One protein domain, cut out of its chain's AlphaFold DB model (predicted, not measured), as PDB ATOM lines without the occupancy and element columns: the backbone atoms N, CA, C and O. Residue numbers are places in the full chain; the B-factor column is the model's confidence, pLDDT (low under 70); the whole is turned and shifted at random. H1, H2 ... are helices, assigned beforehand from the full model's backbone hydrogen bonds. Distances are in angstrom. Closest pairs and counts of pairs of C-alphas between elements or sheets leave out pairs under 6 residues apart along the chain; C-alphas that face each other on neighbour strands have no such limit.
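Overview. This is residues 133 to 165 and 188 to 241 of the 262 residues of an uncharacterized protein of Anaerolineae bacterium (UniProt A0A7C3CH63). The long helix H6 runs through the middle of a globule of crossed helices, and the other five pack round it. H1 and H4 lie on opposite sides of H6, the long H2 crosses it on a third side, H5 packs on both H2 and H6, and H3 packs near the last residues of H6. The printed part has 87 residues with six named helices, H1 to H6 in chain order, and no named strand: all helix. It is compact, with a radius of gyration of the C-alphas of 12.0 A and spans of 31 by 26 by 23 A.

Arrangement. H1, residues 133 to 141, touches H2, residues 145 to 164, at C-alphas 134 and 148, 4.9 A apart. H6, residues 223 to 241, is the hub, touching the other five helices. H1 touches it at a steep tilt of 47 degrees, opposite ways, closest at C-alphas 137 and 232, 6.9 A. H2 touches H6 with residues 148 to 155 alone, closest at C-alphas 152 and 233, 6.9 A. H3, residues 189 to 197, is about perpendicular to H6 at 90 degrees; their closest C-alphas, 196 and 238, are 6.8 A apart. H3 touches H4, residues 199 to 208, only at the corner. H4 touches H6 at C-alphas 203 and 227, 6.3 A. H5, residues 211 to 219, touches H6 at C-alphas 212 and 227, 4.9 A. Each O i to N i+4 pair is within hydrogen-bond range in H1, H5 and H6; H2 has 15 of 16, H3 4 of 5, H4 4 of 6.

Along the chain. H1 begins at C-alpha 133 (370.949, 359.897, 281.085). H2 is 28.7 A long and H6 27.1 A, ending at C-alpha 241 (376.612, 356.333, 292.867).

Size, cuts and confidence. Residues 166 to 187 are not printed; C-alphas 165 and 188 are 13.2 A apart. Residues 162 to 165 have pLDDT under 70.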
ATOM      1  N   ILE A 133     370.522 361.265 281.374       81.75
ATOM      2  CA  ILE A 133     370.949 359.897 281.085       81.75
ATOM      3  C   ILE A 133     370.521 359.446 279.678       81.75
ATOM      4  O   ILE A 133     371.344 358.939 278.926       81.75
ATOM      5  N   ALA A 134     369.266 359.665 279.284       84.88
ATOM      6  CA  ALA A 134     368.754 359.260 277.976       84.88
ATOM      7  C   ALA A 134     369.401 360.050 276.827       84.88
ATOM      8  O   ALA A 134     369.725 359.472 275.795       84.88
ATOM      9  N   ASN A 135     369.651 361.351 277.002       85.06
ATOM     10  CA  ASN A 135     370.367 362.143 275.994       85.06
ATOM     11  C   ASN A 135     371.822 361.687 275.836       85.06
ATOM     12  O   ASN A 135     372.322 361.596 274.716       85.06
ATOM     13  N   MET A 136     372.490 361.372 276.947       84.81
ATOM     14  CA  MET A 136     373.850 360.838 276.933       84.81
ATOM     15  C   MET A 136     373.902 359.469 276.246       84.81
ATOM     16  O   MET A 136     374.761 359.232 275.400       84.81
ATOM     17  N   LEU A 137     372.936 358.603 276.551       88.31
ATOM     18  CA  LEU A 137     372.792 357.280 275.955       88.31
ATOM     19  C   LEU A 137     372.539 357.363 274.440       88.31
ATOM     20  O   LEU A 137     373.193 356.667 273.665       88.31
ATOM     21  N   ALA A 138     371.651 358.267 274.015       91.25
ATOM     22  CA  ALA A 138     371.354 358.526 272.608       91.25
ATOM     23  C   ALA A 138     372.601 358.955 271.825       91.25
ATOM     24  O   ALA A 138     372.902 358.386 270.778       91.25
ATOM     25  N   GLN A 139     373.364 359.913 272.362       90.50
ATOM     26  CA  GLN A 139     374.602 360.391 271.738       90.50
ATOM     27  C   GLN A 139     375.670 359.298 271.665       90.50
ATOM     28  O   GLN A 139     376.368 359.190 270.661       90.50
ATOM     29  N   LYS A 140     375.790 358.478 272.714       88.88
ATOM     30  CA  LYS A 140     376.841 357.463 272.808       88.88
ATOM     31  C   LYS A 140     376.596 356.258 271.903       88.88
ATOM     32  O   LYS A 140     377.544 355.710 271.353       88.88
ATOM     33  N   LEU A 141     375.336 355.860 271.747       90.62
ATOM     34  CA  LEU A 141     374.942 354.697 270.945       90.62
ATOM     35  C   LEU A 141     374.489 355.067 269.529       90.62
ATOM     36  O   LEU A 141     374.181 354.175 268.740       90.62
ATOM     37  N   GLY A 142     374.400 356.361 269.210       91.94
ATOM     38  CA  GLY A 142     373.857 356.833 267.937       91.94
ATOM     39  C   GLY A 142     372.387 356.455 267.730       91.94
ATOM     40  O   GLY A 142     371.953 356.311 266.590       91.94
ATOM     41  N   ILE A 143     371.625 356.258 268.815       92.94
ATOM     42  CA  ILE A 143     370.204 355.887 268.756       92.94
ATOM     43  C   ILE A 143     369.296 357.114 268.884       92.94
ATOM     44  O   ILE A 143     369.666 358.087 269.547       92.94
ATOM     45  N   PRO A 144     368.079 357.079 268.305       92.50
ATOM     46  CA  PRO A 144     367.081 358.117 268.521       92.50
ATOM     47  C   PRO A 144     366.833 358.371 270.022       92.50
ATOM     48  O   PRO A 144     366.670 357.406 270.777       92.50
ATOM     49  N   PRO A 145     366.719 359.637 270.473       87.44
ATOM     50  CA  PRO A 145     366.475 359.969 271.880       87.44
ATOM     51  C   PRO A 145     365.246 359.281 272.482       87.44
ATOM     52  O   PRO A 145     365.259 358.919 273.655       87.44
ATOM     53  N   ALA A 146     364.211 359.042 271.672       88.06
ATOM     54  CA  ALA A 146     363.020 358.309 272.090       88.06
ATOM     55  C   ALA A 146     363.335 356.855 272.499       88.06
ATOM     56  O   ALA A 146     362.831 356.385 273.516       88.06
ATOM     57  N   LEU A 147     364.220 356.163 271.768       90.06
ATOM     58  CA  LEU A 147     364.628 354.793 272.106       90.06
ATOM     59  C   LEU A 147     365.498 354.763 273.361       90.06
ATOM     60  O   LEU A 147     365.330 353.895 274.212       90.06
ATOM     61  N   ALA A 148     366.377 355.754 273.521       92.06
ATOM     62  CA  ALA A 148     367.171 355.889 274.734       92.06
ATOM     63  C   ALA A 148     366.293 356.127 275.977       92.06
ATOM     64  O   ALA A 148     366.526 355.534 277.029       92.06
ATOM     65  N   GLN A 149     365.253 356.956 275.854       90.44
ATOM     66  CA  GLN A 149     364.275 357.173 276.923       90.44
ATOM     67  C   GLN A 149     363.499 355.893 277.245       90.44
ATOM     68  O   GLN A 149     363.355 355.560 278.422       90.44
ATOM     69  N   ALA A 150     363.061 355.151 276.224       89.69
ATOM     70  CA  ALA A 150     362.381 353.872 276.400       89.69
ATOM     71  C   ALA A 150     363.271 352.843 277.114       89.69
ATOM     72  O   ALA A 150     362.811 352.186 278.045       89.69
ATOM     73  N   ALA A 151     364.555 352.757 276.755       90.56
ATOM     74  CA  ALA A 151     365.510 351.865 277.409       90.56
ATOM     75  C   ALA A 151     365.709 352.205 278.894       90.56
ATOM     76  O   ALA A 151     365.685 351.315 279.741       90.56
ATOM     77  N   VAL A 152     365.838 353.494 279.229       91.25
ATOM     78  CA  VAL A 152     365.948 353.949 280.624       91.25
ATOM     79  C   VAL A 152     364.664 353.657 281.405       91.25
ATOM     80  O   VAL A 152     364.735 353.163 282.530       91.25
ATOM     81  N   ALA A 153     363.493 353.928 280.823       89.56
ATOM     82  CA  ALA A 153     362.205 353.657 281.457       89.56
ATOM     83  C   ALA A 153     361.991 352.156 281.692       89.56
ATOM     84  O   ALA A 153     361.614 351.758 282.791       89.56
ATOM     85  N   PHE A 154     362.299 351.326 280.693       90.88
ATOM     86  CA  PHE A 154     362.246 349.870 280.796       90.88
ATOM     87  C   PHE A 154     363.170 349.352 281.901       90.88
ATOM     88  O   PHE A 154     362.742 348.572 282.752       90.88
ATOM     89  N   PHE A 155     364.413 349.840 281.942       90.19
ATOM     90  CA  PHE A 155     365.363 349.489 282.990       90.19
ATOM     91  C   PHE A 155     364.827 349.852 284.383       90.19
ATOM     92  O   PHE A 155     364.804 349.001 285.270       90.19
ATOM     93  N   MET A 156     364.327 351.079 284.580       88.50
ATOM     94  CA  MET A 156     363.738 351.479 285.865       88.50
ATOM     95  C   MET A 156     362.521 350.628 286.231       88.50
ATOM     96  O   MET A 156     362.395 350.209 287.379       88.50
ATOM     97  N   ALA A 157     361.644 350.344 285.272       86.50
ATOM     98  CA  ALA A 157     360.454 349.543 285.512       86.50
ATOM     99  C   ALA A 157     360.814 348.134 286.003       86.50
ATOM    100  O   ALA A 157     360.291 347.695 287.025       86.50
ATOM    101  N   LYS A 158     361.792 347.481 285.368       86.19
ATOM    102  CA  LYS A 158     362.306 346.172 285.797       86.19
ATOM    103  C   LYS A 158     362.925 346.207 287.197       86.19
ATOM    104  O   LYS A 158     362.742 345.280 287.984       86.19
ATOM    105  N   MET A 159     363.607 347.299 287.553       84.75
ATOM    106  CA  MET A 159     364.138 347.496 288.908       84.75
ATOM    107  C   MET A 159     363.022 347.590 289.962       84.75
ATOM    108  O   MET A 159     363.184 347.090 291.078       84.75
ATOM    109  N   PHE A 160     361.898 348.236 289.633       82.75
ATOM    110  CA  PHE A 160     360.753 348.371 290.538       82.75
ATOM    111  C   PHE A 160     359.918 347.096 290.634       82.75
ATOM    112  O   PHE A 160     359.548 346.708 291.742       82.75
ATOM    113  N   GLU A 161     359.685 346.417 289.509       79.25
ATOM    114  CA  GLU A 161     358.979 345.133 289.448       79.25
ATOM    115  C   GLU A 161     359.609 344.120 290.414       79.25
ATOM    116  O   GLU A 161     358.919 343.452 291.185       79.25
ATOM    117  N   ARG A 162     360.943 344.118 290.485       69.00
ATOM    118  CA  ARG A 162     361.711 343.256 291.382       69.00
ATOM    119  C   ARG A 162     361.530 343.558 292.871       69.00
ATOM    120  O   ARG A 162     361.606 342.648 293.689       69.00
ATOM    121  N   LYS A 163     361.298 344.820 293.240       66.19
ATOM    122  CA  LYS A 163     361.032 345.202 294.639       66.19
ATOM    123  C   LYS A 163     359.590 344.931 295.053       66.19
ATOM    124  O   LYS A 163     359.325 344.799 296.244       66.19
ATOM    125  N   MET A 164     358.673 344.891 294.088       62.88
ATOM    126  CA  MET A 164     357.246 344.721 294.347       62.88
ATOM    127  C   MET A 164     356.756 343.290 294.189       62.88
ATOM    128  O   MET A 164     355.653 343.022 294.647       62.88
ATOM    129  N   GLN A 165     357.527 342.370 293.601       64.81
ATOM    130  CA  GLN A 165     357.189 340.951 293.670       64.81
ATOM    131  C   GLN A 165     357.359 340.472 295.119       64.81
ATOM    132  O   GLN A 165     358.495 340.340 295.588       64.81
ATOM    133  N   ASP A 188     370.109 339.850 290.685       74.81
ATOM    134  CA  ASP A 188     370.259 340.473 291.986       74.81
ATOM    135  C   ASP A 188     370.818 341.878 291.833       74.81
ATOM    136  O   ASP A 188     371.771 342.085 291.096       74.81
ATOM    137  N   LEU A 189     370.179 342.877 292.454       70.12
ATOM    138  CA  LEU A 189     370.640 344.261 292.331       70.12
ATOM    139  C   LEU A 189     371.976 344.429 293.028       70.12
ATOM    140  O   LEU A 189     372.807 345.180 292.540       70.12
ATOM    141  N   ASP A 190     372.160 343.719 294.138       75.00
ATOM    142  CA  ASP A 190     373.433 343.624 294.840       75.00
ATOM    143  C   ASP A 190     374.492 342.967 293.951       75.00
ATOM    144  O   ASP A 190     375.567 343.524 293.787       75.00
ATOM    145  N   ASP A 191     374.150 341.884 293.255       77.81
ATOM    146  CA  ASP A 191     375.022 341.213 292.283       77.81
ATOM    147  C   ASP A 191     375.337 342.075 291.050       77.81
ATOM    148  O   ASP A 191     376.451 342.066 290.526       77.81
ATOM    149  N   LEU A 192     374.349 342.819 290.554       78.88
ATOM    150  CA  LEU A 192     374.483 343.756 289.442       78.88
ATOM    151  C   LEU A 192     375.349 344.956 289.847       78.88
ATOM    152  O   LEU A 192     376.066 345.521 289.023       78.88
ATOM    153  N   LEU A 193     375.299 345.333 291.124       77.31
ATOM    154  CA  LEU A 193     376.152 346.363 291.691       77.31
ATOM    155  C   LEU A 193     377.580 345.859 291.916       77.31
ATOM    156  O   LEU A 193     378.524 346.593 291.644       77.31
ATOM    157  N   ASP A 194     377.742 344.617 292.366       79.31
ATOM    158  CA  ASP A 194     379.049 343.987 292.585       79.31
ATOM    159  C   ASP A 194     379.763 343.723 291.247       79.31
ATOM    160  O   ASP A 194     380.957 343.970 291.084       79.31
ATOM    161  N   SER A 195     378.994 343.356 290.216       76.44
ATOM    162  CA  SER A 195     379.477 343.203 288.836       76.44
ATOM    163  C   SER A 195     379.700 344.519 288.086       76.44
ATOM    164  O   SER A 195     380.207 344.512 286.967       76.44
ATOM    165  N   MET A 196     379.400 345.669 288.687       76.06
ATOM    166  CA  MET A 196     379.576 346.979 288.054       76.06
ATOM    167  C   MET A 196     381.050 347.322 287.776       76.06
ATOM    168  O   MET A 196     381.340 348.130 286.894       76.06
ATOM    169  N   GLY A 197     381.981 346.680 288.491       74.50
ATOM    170  CA  GLY A 197     383.417 346.750 288.207       74.50
ATOM    171  C   GLY A 197     383.867 345.899 287.012       74.50
ATOM    172  O   GLY A 197     384.957 346.123 286.490       74.50
ATOM    173  N   ASP A 198     383.036 344.957 286.556       81.50
ATOM    174  CA  ASP A 198     383.334 344.035 285.462       81.50
ATOM    175  C   ASP A 198     382.244 344.083 284.379       81.50
ATOM    176  O   ASP A 198     381.287 343.301 284.355       81.50
ATOM    177  N   SER A 199     382.436 344.995 283.422       73.81
ATOM    178  CA  SER A 199     381.548 345.182 282.269       73.81
ATOM    179  C   SER A 199     381.322 343.914 281.433       73.81
ATOM    180  O   SER A 199     380.282 343.799 280.788       73.81
ATOM    181  N   GLY A 200     382.261 342.957 281.432       81.06
ATOM    182  CA  GLY A 200     382.111 341.714 280.666       81.06
ATOM    183  C   GLY A 200     381.064 340.774 281.269       81.06
ATOM    184  O   GLY A 200     380.299 340.127 280.549       81.06
ATOM    185  N   SER A 201     380.979 340.750 282.601       86.25
ATOM    186  CA  SER A 201     380.009 339.924 283.320       86.25
ATOM    187  C   SER A 201     378.572 340.452 283.187       86.25
ATOM    188  O   SER A 201     377.635 339.661 283.060       86.25
ATOM    189  N   LEU A 202     378.394 341.776 283.118       86.12
ATOM    190  CA  LEU A 202     377.091 342.437 282.962       86.12
ATOM    191  C   LEU A 202     376.382 342.048 281.661       86.12
ATOM    192  O   LEU A 202     375.211 341.674 281.691       86.12
ATOM    193  N   GLY A 203     377.095 342.082 280.530       86.25
ATOM    194  CA  GLY A 203     376.517 341.722 279.232       86.25
ATOM    195  C   GLY A 203     375.981 340.290 279.209       86.25
ATOM    196  O   GLY A 203     374.861 340.056 278.759       86.25
ATOM    197  N   THR A 204     376.744 339.356 279.785       88.62
ATOM    198  CA  THR A 204     376.350 337.943 279.911       88.62
ATOM    199  C   THR A 204     375.109 337.785 280.789       88.62
ATOM    200  O   THR A 204     374.214 337.012 280.461       88.62
ATOM    201  N   ARG A 205     375.009 338.549 281.884       85.88
ATOM    202  CA  ARG A 205     373.846 338.504 282.780       85.88
ATOM    203  C   ARG A 205     372.571 339.021 282.108       85.88
ATOM    204  O   ARG A 205     371.525 338.405 282.283       85.88
ATOM    205  N   PHE A 206     372.647 340.102 281.328       89.44
ATOM    206  CA  PHE A 206     371.482 340.609 280.589       89.44
ATOM    207  C   PHE A 206     370.984 339.634 279.527       89.44
ATOM    208  O   PHE A 206     369.776 339.500 279.351       89.44
ATOM    209  N   SER A 207     371.900 338.931 278.860       89.38
ATOM    210  CA  SER A 207     371.530 337.886 277.906       89.38
ATOM    211  C   SER A 207     370.952 336.656 278.604       89.38
ATOM    212  O   SER A 207     369.956 336.106 278.144       89.38
ATOM    213  N   ASN A 208     371.513 336.250 279.747       88.94
ATOM    214  CA  ASN A 208     370.997 335.117 280.520       88.94
ATOM    215  C   ASN A 208     369.611 335.392 281.118       88.94
ATOM    216  O   ASN A 208     368.818 334.465 281.265       88.94
ATOM    217  N   SER A 209     369.308 336.646 281.458       86.56
ATOM    218  CA  SER A 209     367.987 337.036 281.956       86.56
ATOM    219  C   SER A 209     366.960 337.289 280.852       86.56
ATOM    220  O   SER A 209     365.783 337.455 281.162       86.56
ATOM    221  N   GLY A 210     367.384 337.358 279.585       91.38
ATOM    222  CA  GLY A 210     366.530 337.714 278.448       91.38
ATOM    223  C   GLY A 210     366.145 339.198 278.388       91.38
ATOM    224  O   GLY A 210     365.338 339.591 277.548       91.38
ATOM    225  N   MET A 211     366.720 340.043 279.247       91.06
ATOM    226  CA  MET A 211     366.360 341.460 279.351       91.06
ATOM    227  C   MET A 211     366.736 342.256 278.096       91.06
ATOM    228  O   MET A 211     366.042 343.203 277.727       91.06
ATOM    229  N   ASP A 212     367.826 341.871 277.431       93.88
ATOM    230  CA  ASP A 212     368.232 342.444 276.148       93.88
ATOM    231  C   ASP A 212     367.240 342.107 275.025       93.88
ATOM    232  O   ASP A 212     366.915 342.974 274.215       93.88
ATOM    233  N   SER A 213     366.712 340.883 275.026       94.31
ATOM    234  CA  SER A 213     365.705 340.401 274.078       94.31
ATOM    235  C   SER A 213     364.359 341.088 274.298       94.31
ATOM    236  O   SER A 213     363.765 341.575 273.341       94.31
ATOM    237  N   GLU A 214     363.921 341.230 275.551       93.12
ATOM    238  CA  GLU A 214     362.696 341.964 275.890       93.12
ATOM    239  C   GLU A 214     362.783 343.451 275.518       93.12
ATOM    240  O   GLU A 214     361.832 344.030 274.987       93.12
ATOM    241  N   LEU A 215     363.925 344.093 275.797       94.06
ATOM    242  CA  LEU A 215     364.130 345.489 275.432       94.06
ATOM    243  C   LEU A 215     364.131 345.647 273.908       94.06
ATOM    244  O   LEU A 215     363.475 346.554 273.395       94.06
ATOM    245  N   ALA A 216     364.840 344.771 273.193       94.75
ATOM    246  CA  ALA A 216     364.871 344.740 271.735       94.75
ATOM    247  C   ALA A 216     363.467 344.574 271.140       94.75
ATOM    248  O   ALA A 216     363.079 345.353 270.273       94.75
ATOM    249  N   GLU A 217     362.676 343.635 271.660       94.19
ATOM    250  CA  GLU A 217     361.297 343.398 271.234       94.19
ATOM    251  C   GLU A 217     360.412 344.632 271.450       94.19
ATOM    252  O   GLU A 217     359.716 345.068 270.534       94.19
ATOM    253  N   LYS A 218     360.487 345.258 272.630       89.62
ATOM    254  CA  LYS A 218     359.657 346.428 272.961       89.62
ATOM    255  C   LYS A 218     360.046 347.701 272.211       89.62
ATOM    256  O   LYS A 218     359.215 348.592 272.058       89.62
ATOM    257  N   THR A 219     361.300 347.824 271.785       89.06
ATOM    258  CA  THR A 219     361.828 349.050 271.157       89.06
ATOM    259  C   THR A 219     362.095 348.910 269.661       89.06
ATOM    260  O   THR A 219     362.366 349.910 268.999       89.06
ATOM    261  N   GLY A 220     362.045 347.691 269.120       91.81
ATOM    262  CA  GLY A 220     362.465 347.383 267.751       91.81
ATOM    263  C   GLY A 220     363.979 347.483 267.522       91.81
ATOM    264  O   GLY A 220     364.422 347.496 266.374       91.81
ATOM    265  N   MET A 221     364.784 347.592 268.584       93.69
ATOM    266  CA  MET A 221     366.247 347.644 268.492       93.69
ATOM    267  C   MET A 221     366.833 346.251 268.251       93.69
ATOM    268  O   MET A 221     366.230 345.237 268.588       93.69
ATOM    269  N   GLN A 222     368.056 346.180 267.721       94.62
ATOM    270  CA  GLN A 222     368.763 344.901 267.647       94.62
ATOM    271  C   GLN A 222     369.156 344.417 269.059       94.62
ATOM    272  O   GLN A 222     369.576 345.244 269.872       94.62
ATOM    273  N   PRO A 223     369.127 343.100 269.352       92.06
ATOM    274  CA  PRO A 223     369.483 342.560 270.671       92.06
ATOM    275  C   PRO A 223     370.869 342.994 271.166       92.06
ATOM    276  O   PRO A 223     371.042 343.346 272.330       92.06
ATOM    277  N   GLN A 224     371.852 343.067 270.263       92.06
ATOM    278  CA  GLN A 224     373.198 343.549 270.593       92.06
ATOM    279  C   GLN A 224     373.199 345.024 271.024       92.06
ATOM    280  O   GLN A 224     373.881 345.392 271.978       92.06
ATOM    281  N   GLN A 225     372.405 345.861 270.355       93.06
ATOM    282  CA  GLN A 225     372.274 347.282 270.676       93.06
ATOM    283  C   GLN A 225     371.496 347.495 271.981       93.06
ATOM    284  O   GLN A 225     371.858 348.359 272.777       93.06
ATOM    285  N   ALA A 226     370.475 346.674 272.240       94.25
ATOM    286  CA  ALA A 226     369.753 346.654 273.508       94.25
ATOM    287  C   ALA A 226     370.670 346.271 274.680       94.25
ATOM    288  O   ALA A 226     370.666 346.944 275.709       94.25
ATOM    289  N   ASN A 227     371.518 345.255 274.502       93.38
ATOM    290  CA  ASN A 227     372.495 344.848 275.508       93.38
ATOM    291  C   ASN A 227     373.506 345.976 275.803       93.38
ATOM    292  O   ASN A 227     373.730 346.321 276.963       93.38
ATOM    293  N   GLN A 228     374.038 346.634 274.763       92.19
ATOM    294  CA  GLN A 228     374.907 347.810 274.920       92.19
ATOM    295  C   GLN A 228     374.206 348.966 275.646       92.19
ATOM    296  O   GLN A 228     374.804 349.600 276.514       92.19
ATOM    297  N   ALA A 229     372.931 349.223 275.336       92.31
ATOM    298  CA  ALA A 229     372.150 350.256 276.007       92.31
ATOM    299  C   ALA A 229     371.993 349.978 277.505       92.31
ATOM    300  O   ALA A 229     372.219 350.872 278.319       92.31
ATOM    301  N   LEU A 230     371.669 348.738 277.878       91.94
ATOM    302  CA  LEU A 230     371.549 348.328 279.279       91.94
ATOM    303  C   LEU A 230     372.881 348.465 280.032       91.94
ATOM    304  O   LEU A 230     372.901 348.998 281.141       91.94
ATOM    305  N   GLN A 231     373.998 348.062 279.417       91.44
ATOM    306  CA  GLN A 231     375.331 348.225 280.006       91.44
ATOM    307  C   GLN A 231     375.678 349.697 280.255       91.44
ATOM    308  O   GLN A 231     376.161 350.048 281.331       91.44
ATOM    309  N   GLU A 232     375.404 350.571 279.287       90.75
ATOM    310  CA  GLU A 232     375.670 352.004 279.420       90.75
ATOM    311  C   GLU A 232     374.787 352.667 280.476       90.75
ATOM    312  O   GLU A 232     375.274 353.482 281.258       90.75
ATOM    313  N   ILE A 233     373.513 352.275 280.567       90.19
ATOM    314  CA  ILE A 233     372.621 352.735 281.636       90.19
ATOM    315  C   ILE A 233     373.213 352.358 282.998       90.19
ATOM    316  O   ILE A 233     373.398 353.237 283.842       90.19
ATOM    317  N   VAL A 234     373.570 351.088 283.212       88.94
ATOM    318  CA  VAL A 234     374.153 350.632 284.486       88.94
ATOM    319  C   VAL A 234     375.462 351.347 284.796       88.94
ATOM    320  O   VAL A 234     375.657 351.769 285.934       88.94
ATOM    321  N   LYS A 235     376.321 351.557 283.796       87.50
ATOM    322  CA  LYS A 235     377.564 352.312 283.954       87.50
ATOM    323  C   LYS A 235     377.306 353.746 284.415       87.50
ATOM    324  O   LYS A 235     377.909 354.180 285.391       87.50
ATOM    325  N   ILE A 236     376.388 354.464 283.766       85.94
ATOM    326  CA  ILE A 236     376.036 355.842 284.142       85.94
ATOM    327  C   ILE A 236     375.482 355.878 285.573       85.94
ATOM    328  O   ILE A 236     375.909 356.702 286.381       85.94
ATOM    329  N   PHE A 237     374.575 354.962 285.929       83.94
ATOM    330  CA  PHE A 237     374.055 354.855 287.298       83.94
ATOM    331  C   PHE A 237     375.145 354.512 288.321       83.94
ATOM    332  O   PHE A 237     375.127 355.022 289.444       83.94
ATOM    333  N   GLY A 238     376.105 353.683 287.924       82.19
ATOM    334  CA  GLY A 238     377.275 353.347 288.715       82.19
ATOM    335  C   GLY A 238     378.181 354.533 288.976       82.19
ATOM    336  O   GLY A 238     378.536 354.792 290.120       82.19
ATOM    337  N   GLU A 239     378.488 355.315 287.945       82.56
ATOM    338  CA  GLU A 239     379.277 356.541 288.062       82.56
ATOM    339  C   GLU A 239     378.575 357.602 288.925       82.56
ATOM    340  O   GLU A 239     379.237 358.321 289.677       82.56
ATOM    341  N   LEU A 240     377.240 357.684 288.862       77.50
ATOM    342  CA  LEU A 240     376.443 358.574 289.712       77.50
ATOM    343  C   LEU A 240     376.470 358.160 291.191       77.50
ATOM    344  O   LEU A 240     376.450 359.028 292.060       77.50
ATOM    345  N   ARG A 241     376.531 356.855 291.489       72.12
ATOM    346  CA  ARG A 241     376.612 356.333 292.867       72.12
ATOM    347  C   ARG A 241     378.049 356.317 293.408       72.12
ATOM    348  O   ARG A 241     378.262 356.545 294.593       72.12
TER     349      ARG A 241